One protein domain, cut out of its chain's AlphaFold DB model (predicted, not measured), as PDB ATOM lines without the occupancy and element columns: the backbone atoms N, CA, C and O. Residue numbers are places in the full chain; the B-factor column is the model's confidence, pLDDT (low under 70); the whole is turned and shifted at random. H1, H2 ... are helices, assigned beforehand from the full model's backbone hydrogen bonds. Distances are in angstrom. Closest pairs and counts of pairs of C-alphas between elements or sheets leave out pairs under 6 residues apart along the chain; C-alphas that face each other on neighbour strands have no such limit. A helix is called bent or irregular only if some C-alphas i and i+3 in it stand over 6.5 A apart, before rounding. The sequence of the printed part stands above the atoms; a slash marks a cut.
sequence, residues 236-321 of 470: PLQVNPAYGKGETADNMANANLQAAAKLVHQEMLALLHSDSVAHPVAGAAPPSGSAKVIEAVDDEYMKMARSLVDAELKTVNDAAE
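This is residues 236 to 321 of the 470 residues of the protein "Hypothetical protein" of Hanusia phi (UniProt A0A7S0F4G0). What does the model look like? It is a loose, open arrangement of two helices that do not pack on each other: the unnamed stretch 236 to 254 runs beside H1 and turns into it, and a long link then leads from the far end of H1 to H2, which sticks out as a free arm. What is it built of? The printed part has 86 residues with two named helices, H1 then H2, and no named strand; its class is all helix, with 45 residues in the helices. How large is it? It is loose, with a radius of gyration of the C-alphas of 16.1 A, and spans 42 by 32 by 29 A.

Where does the first helix run? After residues 236 to 254, which hold no named element, H1 takes residues 255 to 278, from C-alpha 255 at (-28.683, 41.460, 28.572) to C-alpha 278 at (-33.396, 25.685, 59.063), 34.7 A. Where is the second? H2 takes residues 299 to 319, 30.4 A from first to last C-alpha, and ends with C-alpha 319 at (-30.518, 16.555, 22.092).

Do the helices meet? H1 and H2 are apart, with no C-alpha of the one within 8 A of the other. What stands free? Residues 295 to 321, of which 299 to 319 belong to H2, have no C-alpha 8 or more residues away along the chain within 10 A. Are the helix backbones well formed? In H1 and H2 every O i to N i+4 pair is within hydrogen-bond range, and neither helix is bent.

How far does it reach? The two C-alphas farthest apart are those of Asn 254 and Gly 283, at 44.4 A. Is anything cut or long? The printed part has no cut, and the link from H1 to H2, 20 residues, is long. Where is confidence low? The mean pLDDT of the printed part is 81.5, and residues 244 to 252 and residue 320 are under 70.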
ATOM      1  N   PRO A 236     -24.951  22.274  52.505       86.25
ATOM      2  CA  PRO A 236     -23.665  22.938  52.678       86.25
ATOM      3  C   PRO A 236     -23.559  23.547  54.083       86.25
ATOM      4  O   PRO A 236     -24.414  24.333  54.492       86.25
ATOM      5  N   LEU A 237     -22.479  23.206  54.793       83.81
ATOM      6  CA  LEU A 237     -22.149  23.726  56.130       83.81
ATOM      7  C   LEU A 237     -21.975  25.250  56.141       83.81
ATOM      8  O   LEU A 237     -22.309  25.914  57.117       83.81
ATOM      9  N   GLN A 238     -21.437  25.798  55.051       82.62
ATOM     10  CA  GLN A 238     -21.308  27.228  54.796       82.62
ATOM     11  C   GLN A 238     -21.606  27.475  53.315       82.62
ATOM     12  O   GLN A 238     -21.093  26.765  52.450       82.62
ATOM     13  N   VAL A 239     -22.436  28.474  53.018       83.25
ATOM     14  CA  VAL A 239     -22.762  28.869  51.642       83.25
ATOM     15  C   VAL A 239     -21.777  29.944  51.198       83.25
ATOM     16  O   VAL A 239     -21.691  30.997  51.826       83.25
ATOM     17  N   ASN A 240     -21.035  29.698  50.116       81.31
ATOM     18  CA  ASN A 240     -20.116  30.687  49.556       81.31
ATOM     19  C   ASN A 240     -20.900  31.742  48.739       81.31
ATOM     20  O   ASN A 240     -21.420  31.401  47.677       81.31
ATOM     21  N   PRO A 241     -20.948  33.026  49.153       79.06
ATOM     22  CA  PRO A 241     -21.681  34.078  48.437       79.06
ATOM     23  C   PRO A 241     -21.000  34.535  47.132       79.06
ATOM     24  O   PRO A 241     -21.484  35.468  46.482       79.06
ATOM     25  N   ALA A 242     -19.855  33.942  46.778       75.38
ATOM     26  CA  ALA A 242     -19.151  34.127  45.511       75.38
ATOM     27  C   ALA A 242     -19.217  32.897  44.586       75.38
ATOM     28  O   ALA A 242     -18.683  32.960  43.482       75.38
ATOM     29  N   TYR A 243     -19.872  31.803  44.999       75.56
ATOM     30  CA  TYR A 243     -20.198  30.692  44.099       75.56
ATOM     31  C   TYR A 243     -20.936  31.236  42.865       75.56
ATOM     32  O   TYR A 243     -21.805  32.079  43.034       75.56
ATOM     33  N   GLY A 244     -20.577  30.817  41.647       65.50
ATOM     34  CA  GLY A 244     -21.252  31.206  40.397       65.50
ATOM     35  C   GLY A 244     -21.164  32.682  39.962       65.50
ATOM     36  O   GLY A 244     -21.698  33.024  38.905       65.50
ATOM     37  N   LYS A 245     -20.494  33.569  40.710       66.81
ATOM     38  CA  LYS A 245     -20.293  34.968  40.287       66.81
ATOM     39  C   LYS A 245     -19.196  35.072  39.225       66.81
ATOM     40  O   LYS A 245     -18.044  34.754  39.504       66.81
ATOM     41  N   GLY A 246     -19.548  35.591  38.048       57.84
ATOM     42  CA  GLY A 246     -18.622  35.913  36.953       57.84
ATOM     43  C   GLY A 246     -18.477  34.853  35.853       57.84
ATOM     44  O   GLY A 246     -18.068  35.197  34.751       57.84
ATOM     45  N   GLU A 247     -18.836  33.588  36.097       58.56
ATOM     46  CA  GLU A 247     -18.601  32.501  35.124       58.56
ATOM     47  C   GLU A 247     -19.791  32.245  34.188       58.56
ATOM     48  O   GLU A 247     -19.607  32.100  32.981       58.56
ATOM     49  N   THR A 248     -21.022  32.236  34.705       56.53
ATOM     50  CA  THR A 248     -22.237  31.961  33.909       56.53
ATOM     51  C   THR A 248     -23.076  33.211  33.667       56.53
ATOM     52  O   THR A 248     -23.538  33.457  32.555       56.53
ATOM     53  N   ALA A 249     -23.246  34.036  34.701       56.16
ATOM     54  CA  ALA A 249     -24.147  35.184  34.684       56.16
ATOM     55  C   ALA A 249     -23.554  36.461  34.055       56.16
ATOM     56  O   ALA A 249     -24.257  37.463  33.979       56.16
ATOM     57  N   ASP A 250     -22.293  36.460  33.614       61.16
ATOM     58  CA  ASP A 250     -21.662  37.615  32.948       61.16
ATOM     59  C   ASP A 250     -21.223  37.346  31.498       61.16
ATOM     60  O   ASP A 250     -20.971  38.291  30.760       61.16
ATOM     61  N   ASN A 251     -21.249  36.083  31.056       63.31
ATOM     62  CA  ASN A 251     -20.846  35.665  29.707       63.31
ATOM     63  C   ASN A 251     -22.025  35.481  28.724       63.31
ATOM     64  O   ASN A 251     -21.827  35.033  27.595       63.31
ATOM     65  N   MET A 252     -23.263  35.808  29.118       69.75
ATOM     66  CA  MET A 252     -24.424  35.736  28.220       69.75
ATOM     67  C   MET A 252     -24.508  36.955  27.294       69.75
ATOM     68  O   MET A 252     -24.587  38.087  27.760       69.75
ATOM     69  N   ALA A 253     -24.604  36.714  25.983       70.62
ATOM     70  CA  ALA A 253     -24.693  37.767  24.964       70.62
ATOM     71  C   ALA A 253     -25.967  38.641  25.050       70.62
ATOM     72  O   ALA A 253     -25.966  39.779  24.587       70.62
ATOM     73  N   ASN A 254     -27.052  38.127  25.640       83.00
ATOM     74  CA  ASN A 254     -28.327  38.836  25.767       83.00
ATOM     75  C   ASN A 254     -28.494  39.422  27.175       83.00
ATOM     76  O   ASN A 254     -28.687  38.669  28.131       83.00
ATOM     77  N   ALA A 255     -28.538  40.753  27.292       84.75
ATOM     78  CA  ALA A 255     -28.683  41.460  28.572       84.75
ATOM     79  C   ALA A 255     -29.916  41.019  29.397       84.75
ATOM     80  O   ALA A 255     -29.839  40.919  30.620       84.75
ATOM     81  N   ASN A 256     -31.034  40.683  28.743       85.69
ATOM     82  CA  ASN A 256     -32.239  40.199  29.430       85.69
ATOM     83  C   ASN A 256     -32.040  38.801  30.044       85.69
ATOM     84  O   ASN A 256     -32.447  38.570  31.182       85.69
ATOM     85  N   LEU A 257     -31.372  37.887  29.329       84.81
ATOM     86  CA  LEU A 257     -31.021  36.565  29.865       84.81
ATOM     87  C   LEU A 257     -29.969  36.692  30.974       84.81
ATOM     88  O   LEU A 257     -30.062  36.011  31.990       84.81
ATOM     89  N   GLN A 258     -29.026  37.625  30.824       83.69
ATOM     90  CA  GLN A 258     -28.036  37.958  31.845       83.69
ATOM     91  C   GLN A 258     -28.701  38.436  33.150       83.69
ATOM     92  O   GLN A 258     -28.350  37.973  34.237       83.69
ATOM     93  N   ALA A 259     -29.689  39.332  33.060       86.38
ATOM     94  CA  ALA A 259     -30.456  39.809  34.211       86.38
ATOM     95  C   ALA A 259     -31.276  38.681  34.865       86.38
ATOM     96  O   ALA A 259     -31.231  38.525  36.086       86.38
ATOM     97  N   ALA A 260     -31.953  37.848  34.066       86.69
ATOM     98  CA  ALA A 260     -32.694  36.689  34.563       86.69
ATOM     99  C   ALA A 260     -31.777  35.681  35.286       86.69
ATOM    100  O   ALA A 260     -32.076  35.269  36.407       86.69
ATOM    101  N   ALA A 261     -30.616  35.354  34.708       84.31
ATOM    102  CA  ALA A 261     -29.622  34.475  35.324       84.31
ATOM    103  C   ALA A 261     -29.103  35.032  36.663       84.31
ATOM    104  O   ALA A 261     -28.942  34.280  37.625       84.31
ATOM    105  N   LYS A 262     -28.897  36.355  36.764       84.62
ATOM    106  CA  LYS A 262     -28.503  37.023  38.017       84.62
ATOM    107  C   LYS A 262     -29.577  36.922  39.103       84.62
ATOM    108  O   LYS A 262     -29.211  36.731  40.261       84.62
ATOM    109  N   LEU A 263     -30.862  37.013  38.753       87.50
ATOM    110  CA  LEU A 263     -31.974  36.833  39.696       87.50
ATOM    111  C   LEU A 263     -32.071  35.379  40.181       87.50
ATOM    112  O   LEU A 263     -32.009  35.139  41.385       87.50
ATOM    113  N   VAL A 264     -32.101  34.407  39.260       87.50
ATOM    114  CA  VAL A 264     -32.119  32.965  39.591       87.50
ATOM    115  C   VAL A 264     -30.952  32.595  40.511       87.50
ATOM    116  O   VAL A 264     -31.116  31.849  41.475       87.50
ATOM    117  N   HIS A 265     -29.770  33.153  40.254       86.38
ATOM    118  CA  HIS A 265     -28.589  32.916  41.071       86.38
ATOM    119  C   HIS A 265     -28.693  33.509  42.493       86.38
ATOM    120  O   HIS A 265     -28.263  32.875  43.459       86.38
ATOM    121  N   GLN A 266     -29.272  34.706  42.645       86.25
ATOM    122  CA  GLN A 266     -29.496  35.325  43.957       86.25
ATOM    123  C   GLN A 266     -30.497  34.525  44.798       86.25
ATOM    124  O   GLN A 266     -30.212  34.248  45.966       86.25
ATOM    125  N   GLU A 267     -31.598  34.081  44.187       88.19
ATOM    126  CA  GLU A 267     -32.594  33.216  44.831       88.19
ATOM    127  C   GLU A 267     -32.014  31.850  45.208       88.19
ATOM    128  O   GLU A 267     -32.189  31.388  46.334       88.19
ATOM    129  N   MET A 268     -31.217  31.231  44.330       88.12
ATOM    130  CA  MET A 268     -30.515  29.982  44.641       88.12
ATOM    131  C   MET A 268     -29.610  30.126  45.878       88.12
ATOM    132  O   MET A 268     -29.623  29.259  46.752       88.12
ATOM    133  N   LEU A 269     -28.843  31.216  45.993       87.88
ATOM    134  CA  LEU A 269     -28.025  31.478  47.184       87.88
ATOM    135  C   LEU A 269     -28.875  31.770  48.431       87.88
ATOM    136  O   LEU A 269     -28.457  31.430  49.542       87.88
ATOM    137  N   ALA A 270     -30.045  32.399  48.278       88.56
ATOM    138  CA  ALA A 270     -30.970  32.631  49.381       88.56
ATOM    139  C   ALA A 270     -31.564  31.317  49.914       88.56
ATOM    140  O   ALA A 270     -31.501  31.085  51.121       88.56
ATOM    141  N   LEU A 271     -32.015  30.437  49.016       88.62
ATOM    142  CA  LEU A 271     -32.558  29.108  49.310       88.62
ATOM    143  C   LEU A 271     -31.513  28.152  49.899       88.62
ATOM    144  O   LEU A 271     -31.755  27.465  50.893       88.62
ATOM    145  N   LEU A 272     -30.293  28.143  49.357       88.94
ATOM    146  CA  LEU A 272     -29.206  27.360  49.947       88.94
ATOM    147  C   LEU A 272     -28.934  27.789  51.395       88.94
ATOM    148  O   LEU A 272     -28.789  26.927  52.265       88.94
ATOM    149  N   HIS A 273     -28.919  29.099  51.665       88.00
ATOM    150  CA  HIS A 273     -28.702  29.638  53.006       88.00
ATOM    151  C   HIS A 273     -29.883  29.371  53.950       88.00
ATOM    152  O   HIS A 273     -29.647  28.978  55.093       88.00
ATOM    153  N   SER A 274     -31.135  29.564  53.510       88.81
ATOM    154  CA  SER A 274     -32.325  29.349  54.349       88.81
ATOM    155  C   SER A 274     -32.350  27.935  54.908       88.81
ATOM    156  O   SER A 274     -32.382  27.772  56.126       88.81
ATOM    157  N   ASP A 275     -32.247  26.915  54.052       89.38
ATOM    158  CA  ASP A 275     -32.390  25.538  54.518       89.38
ATOM    159  C   ASP A 275     -31.088  24.912  55.038       89.38
ATOM    160  O   ASP A 275     -31.154  23.888  55.706       89.38
ATOM    161  N   SER A 276     -29.920  25.546  54.861       88.75
ATOM    162  CA  SER A 276     -28.744  25.199  55.680       88.75
ATOM    163  C   SER A 276     -28.881  25.678  57.131       88.75
ATOM    164  O   SER A 276     -28.367  25.010  58.026       88.75
ATOM    165  N   VAL A 277     -29.578  26.796  57.382       88.50
ATOM    166  CA  VAL A 277     -29.896  27.270  58.744       88.50
ATOM    167  C   VAL A 277     -31.082  26.502  59.339       88.50
ATOM    168  O   VAL A 277     -31.007  26.065  60.483       88.50
ATOM    169  N   ALA A 278     -32.167  26.324  58.579       87.62
ATOM    170  CA  ALA A 278     -33.396  25.685  59.063       87.62
ATOM    171  C   ALA A 278     -33.294  24.153  59.172       87.62
ATOM    172  O   ALA A 278     -33.911  23.555  60.054       87.62
ATOM    173  N   HIS A 279     -32.516  23.511  58.293       85.81
ATOM    174  CA  HIS A 279     -32.379  22.054  58.213       85.81
ATOM    175  C   HIS A 279     -30.900  21.634  58.053       85.81
ATOM    176  O   HIS A 279     -30.519  21.082  57.017       85.81
ATOM    177  N   PRO A 280     -30.037  21.892  59.057       87.00
ATOM    178  CA  PRO A 280     -28.631  21.489  59.016       87.00
ATOM    179  C   PRO A 280     -28.469  19.961  58.953       87.00
ATOM    180  O   PRO A 280     -29.339  19.198  59.374       87.00
ATOM    181  N   VAL A 281     -27.318  19.504  58.451       86.25
ATOM    182  CA  VAL A 281     -26.975  18.072  58.399       86.25
ATOM    183  C   VAL A 281     -26.901  17.488  59.812       86.25
ATOM    184  O   VAL A 281     -26.364  18.117  60.723       86.25
ATOM    185  N   ALA A 282     -27.396  16.261  59.995       78.94
ATOM    186  CA  ALA A 282     -27.350  15.562  61.277       78.94
ATOM    187  C   ALA A 282     -25.917  15.506  61.847       78.94
ATOM    188  O   ALA A 282     -24.995  15.005  61.206       78.94
ATOM    189  N   GLY A 283     -25.733  16.034  63.063       76.88
ATOM    190  CA  GLY A 283     -24.430  16.123  63.733       76.88
ATOM    191  C   GLY A 283     -23.588  17.361  63.383       76.88
ATOM    192  O   GLY A 283     -22.532  17.550  63.986       76.88
ATOM    193  N   ALA A 284     -24.043  18.221  62.468       79.19
ATOM    194  CA  ALA A 284     -23.437  19.521  62.198       79.19
ATOM    195  C   ALA A 284     -24.170  20.652  62.936       79.19
ATOM    196  O   ALA A 284     -25.391  20.635  63.078       79.19
ATOM    197  N   ALA A 285     -23.425  21.672  63.369       78.31
ATOM    198  CA  ALA A 285     -24.028  22.921  63.826       78.31
ATOM    199  C   ALA A 285     -24.554  23.724  62.616       78.31
ATOM    200  O   ALA A 285     -23.878  23.743  61.581       78.31
ATOM    201  N   PRO A 286     -25.711  24.404  62.724       78.56
ATOM    202  CA  PRO A 286     -26.171  25.313  61.680       78.56
ATOM    203  C   PRO A 286     -25.176  26.475  61.488       78.56
ATOM    204  O   PRO A 286     -24.513  26.883  62.450       78.56
ATOM    205  N   PRO A 287     -25.053  27.028  60.266       78.62
ATOM    206  CA  PRO A 287     -24.232  28.206  60.025       78.62
ATOM    207  C   PRO A 287     -24.729  29.408  60.838       78.62
ATOM    208  O   PRO A 287     -25.922  29.569  61.085       78.62
ATOM    209  N   SER A 288     -23.794  30.273  61.240       71.94
ATOM    210  CA  SER A 288     -24.102  31.476  62.017       71.94
ATOM    211  C   SER A 288     -24.878  32.493  61.175       71.94
ATOM    212  O   SER A 288     -24.344  33.031  60.205       71.94
ATOM    213  N   GLY A 289     -26.123  32.765  61.564       73.75
ATOM    214  CA  GLY A 289     -27.006  33.739  60.925       73.75
ATOM    215  C   GLY A 289     -28.478  33.369  61.103       73.75
ATOM    216  O   GLY A 289     -28.811  32.221  61.390       73.75
ATOM    217  N   SER A 290     -29.381  34.334  60.928       77.00
ATOM    218  CA  SER A 290     -30.805  34.033  60.765       77.00
ATOM    219  C   SER A 290     -31.059  33.428  59.380       77.00
ATOM    220  O   SER A 290     -30.387  33.765  58.401       77.00
ATOM    221  N   ALA A 291     -32.049  32.539  59.276       76.00
ATOM    222  CA  ALA A 291     -32.529  32.091  57.976       76.00
ATOM    223  C   ALA A 291     -33.048  33.305  57.184       76.00
ATOM    224  O   ALA A 291     -33.711  34.183  57.742       76.00
ATOM    225  N   LYS A 292     -32.750  33.358  55.883       76.94
ATOM    226  CA  LYS A 292     -33.384  34.338  54.999       76.94
ATOM    227  C   LYS A 292     -34.856  33.968  54.850       76.94
ATOM    228  O   LYS A 292     -35.169  32.801  54.625       76.94
ATOM    229  N   VAL A 293     -35.732  34.960  54.977       77.94
ATOM    230  CA  VAL A 293     -37.151  34.803  54.651       77.94
ATOM    231  C   VAL A 293     -37.257  34.669  53.137       77.94
ATOM    232  O   VAL A 293     -36.724  35.506  52.412       77.94
ATOM    233  N   ILE A 294     -37.907  33.602  52.682       80.56
ATOM    234  CA  ILE A 294     -38.221  33.356  51.274       80.56
ATOM    235  C   ILE A 294     -39.716  33.576  51.108       80.56
ATOM    236  O   ILE A 294     -40.503  33.153  51.957       80.56
ATOM    237  N   GLU A 295     -40.103  34.261  50.036       84.00
ATOM    238  CA  GLU A 295     -41.507  34.506  49.731       84.00
ATOM    239  C   GLU A 295     -42.216  33.190  49.382       84.00
ATOM    240  O   GLU A 295     -41.709  32.357  48.628       84.00
ATOM    241  N   ALA A 296     -43.395  32.977  49.966       80.81
ATOM    242  CA  ALA A 296     -44.181  31.779  49.712       80.81
ATOM    243  C   ALA A 296     -44.847  31.875  48.331       80.81
ATOM    244  O   ALA A 296     -45.775  32.657  48.135       80.81
ATOM    245  N   VAL A 297     -44.376  31.064  47.383       84.62
ATOM    246  CA  VAL A 297     -44.977  30.924  46.049       84.62
ATOM    247  C   VAL A 297     -46.170  29.965  46.118       84.62
ATOM    248  O   VAL A 297     -46.097  28.936  46.791       84.62
ATOM    249  N   ASP A 298     -47.252  30.282  45.403       89.12
ATOM    250  CA  ASP A 298     -48.446  29.431  45.339       89.12
ATOM    251  C   ASP A 298     -48.152  28.057  44.699       89.12
ATOM    252  O   ASP A 298     -47.358  27.928  43.757       89.12
ATOM    253  N   ASP A 299     -48.847  27.024  45.176       85.25
ATOM    254  CA  ASP A 299     -48.739  25.650  44.690       85.25
ATOM    255  C   ASP A 299     -49.155  25.536  43.207       85.25
ATOM    256  O   ASP A 299     -48.709  24.615  42.516       85.25
ATOM    257  N   GLU A 300     -49.993  26.445  42.690       89.62
ATOM    258  CA  GLU A 300     -50.348  26.510  41.262       89.62
ATOM    259  C   GLU A 300     -49.179  26.980  40.388       89.62
ATOM    260  O   GLU A 300     -48.776  26.268  39.461       89.62
ATOM    261  N   TYR A 301     -48.562  28.118  40.726       88.75
ATOM    262  CA  TYR A 301     -47.384  28.626  40.016       88.75
ATOM    263  C   TYR A 301     -46.210  27.644  40.097       88.75
ATOM    264  O   TYR A 301     -45.527  27.420  39.096       88.75
ATOM    265  N   MET A 302     -46.023  26.967  41.236       85.94
ATOM    266  CA  MET A 302     -45.000  25.926  41.384       85.94
ATOM    267  C   MET A 302     -45.240  24.702  40.486       85.94
ATOM    268  O   MET A 302     -44.274  24.116  39.992       85.94
ATOM    269  N   LYS A 303     -46.497  24.302  40.236       88.69
ATOM    270  CA  LYS A 303     -46.817  23.239  39.259       88.69
ATOM    271  C   LYS A 303     -46.531  23.700  37.831       88.69
ATOM    272  O   LYS A 303     -45.906  22.955  37.078       88.69
ATOM    273  N   MET A 304     -46.941  24.919  37.476       92.25
ATOM    274  CA  MET A 304     -46.707  25.485  36.145       92.25
ATOM    275  C   MET A 304     -45.205  25.604  35.848       92.25
ATOM    276  O   MET A 304     -44.747  25.097  34.825       92.25
ATOM    277  N   ALA A 305     -44.422  26.167  36.772       89.81
ATOM    278  CA  ALA A 305     -42.971  26.289  36.640       89.81
ATOM    279  C   ALA A 305     -42.285  24.924  36.454       89.81
ATOM    280  O   ALA A 305     -41.469  24.773  35.548       89.81
ATOM    281  N   ARG A 306     -42.666  23.903  37.241       88.56
ATOM    282  CA  ARG A 306     -42.165  22.528  37.054       88.56
ATOM    283  C   ARG A 306     -42.502  21.985  35.665       88.56
ATOM    284  O   ARG A 306     -41.617  21.456  35.013       88.56
ATOM    285  N   SER A 307     -43.730  22.181  35.179       93.25
ATOM    286  CA  SER A 307     -44.130  21.693  33.850       93.25
ATOM    287  C   SER A 307     -43.358  22.340  32.690       93.25
ATOM    288  O   SER A 307     -43.089  21.666  31.698       93.25
ATOM    289  N   LEU A 308     -42.960  23.612  32.829       92.31
ATOM    290  CA  LEU A 308     -42.115  24.310  31.855       92.31
ATOM    291  C   LEU A 308     -40.676  23.779  31.891       92.31
ATOM    292  O   LEU A 308     -40.137  23.410  30.850       92.31
ATOM    293  N   VAL A 309     -40.091  23.642  33.085       89.62
ATOM    294  CA  VAL A 309     -38.749  23.058  33.266       89.62
ATOM    295  C   VAL A 309     -38.701  21.612  32.760       89.62
ATOM    296  O   VAL A 309     -37.766  21.245  32.059       89.62
ATOM    297  N   ASP A 310     -39.725  20.799  33.024       89.50
ATOM    298  CA  ASP A 310     -39.826  19.422  32.522       89.50
ATOM    299  C   ASP A 310     -39.978  19.354  30.989       89.50
ATOM    300  O   ASP A 310     -39.641  18.334  30.385       89.50
ATOM    301  N   ALA A 311     -40.508  20.399  30.344       91.31
ATOM    302  CA  ALA A 311     -40.582  20.491  28.887       91.31
ATOM    303  C   ALA A 311     -39.219  20.861  28.279       91.31
ATOM    304  O   ALA A 311     -38.778  20.201  27.338       91.31
ATOM    305  N   GLU A 312     -38.520  21.847  28.849       88.38
ATOM    306  CA  GLU A 312     -37.158  22.223  28.438       88.38
ATOM    307  C   GLU A 312     -36.149  21.092  28.689       88.38
ATOM    308  O   GLU A 312     -35.343  20.766  27.822       88.38
ATOM    309  N   LEU A 313     -36.222  20.414  29.839       85.50
ATOM    310  CA  LEU A 313     -35.338  19.287  30.146       85.50
ATOM    311  C   LEU A 313     -35.498  18.128  29.158       85.50
ATOM    312  O   LEU A 313     -34.508  17.463  28.864       85.50
ATOM    313  N   LYS A 314     -36.699  17.892  28.612       85.19
ATOM    314  CA  LYS A 314     -36.897  16.886  27.555       85.19
ATOM    315  C   LYS A 314     -36.184  17.285  26.270       85.19
ATOM    316  O   LYS A 314     -35.419  16.481  25.755       85.19
ATOM    317  N   THR A 315     -36.347  18.522  25.796       85.62
ATOM    318  CA  THR A 315     -35.674  18.964  24.560       85.62
ATOM    319  C   THR A 315     -34.151  18.946  24.697       85.62
ATOM    320  O   THR A 315     -33.463  18.563  23.753       85.62
ATOM    321  N   VAL A 316     -33.615  19.272  25.879       80.88
ATOM    322  CA  VAL A 316     -32.178  19.156  26.177       80.88
ATOM    323  C   VAL A 316     -31.729  17.692  26.251       80.88
ATOM    324  O   VAL A 316     -30.696  17.349  25.690       80.88
ATOM    325  N   ASN A 317     -32.490  16.815  26.908       75.62
ATOM    326  CA  ASN A 317     -32.130  15.406  27.097       75.62
ATOM    327  C   ASN A 317     -32.331  14.539  25.839       75.62
ATOM    328  O   ASN A 317     -31.692  13.499  25.715       75.62
ATOM    329  N   ASP A 318     -33.189  14.959  24.907       77.38
ATOM    330  CA  ASP A 318     -33.329  14.346  23.580       77.38
ATOM    331  C   ASP A 318     -32.229  14.826  22.608       77.38
ATOM    332  O   ASP A 318     -31.886  14.115  21.664       77.38
ATOM    333  N   ALA A 319     -31.652  16.013  22.846       73.25
ATOM    334  CA  ALA A 319     -30.518  16.555  22.092       73.25
ATOM    335  C   ALA A 319     -29.141  16.133  22.649       73.25
ATOM    336  O   ALA A 319     -28.147  16.179  21.925       73.25
ATOM    337  N   ALA A 320     -29.065  15.751  23.926       69.75
ATOM    338  CA  ALA A 320     -27.842  15.309  24.585       69.75
ATOM    339  C   ALA A 320     -27.634  13.793  24.455       69.75
ATOM    340  O   ALA A 320     -28.563  13.000  24.613       69.75
ATOM    341  N   GLU A 321     -26.386  13.365  24.249       70.94
ATOM    342  CA  GLU A 321     -26.041  11.952  24.402       70.94
ATOM    343  C   GLU A 321     -26.252  11.508  25.856       70.94
ATOM    344  O   GLU A 321     -25.887  12.207  26.807       70.94
TER     345      GLU A 321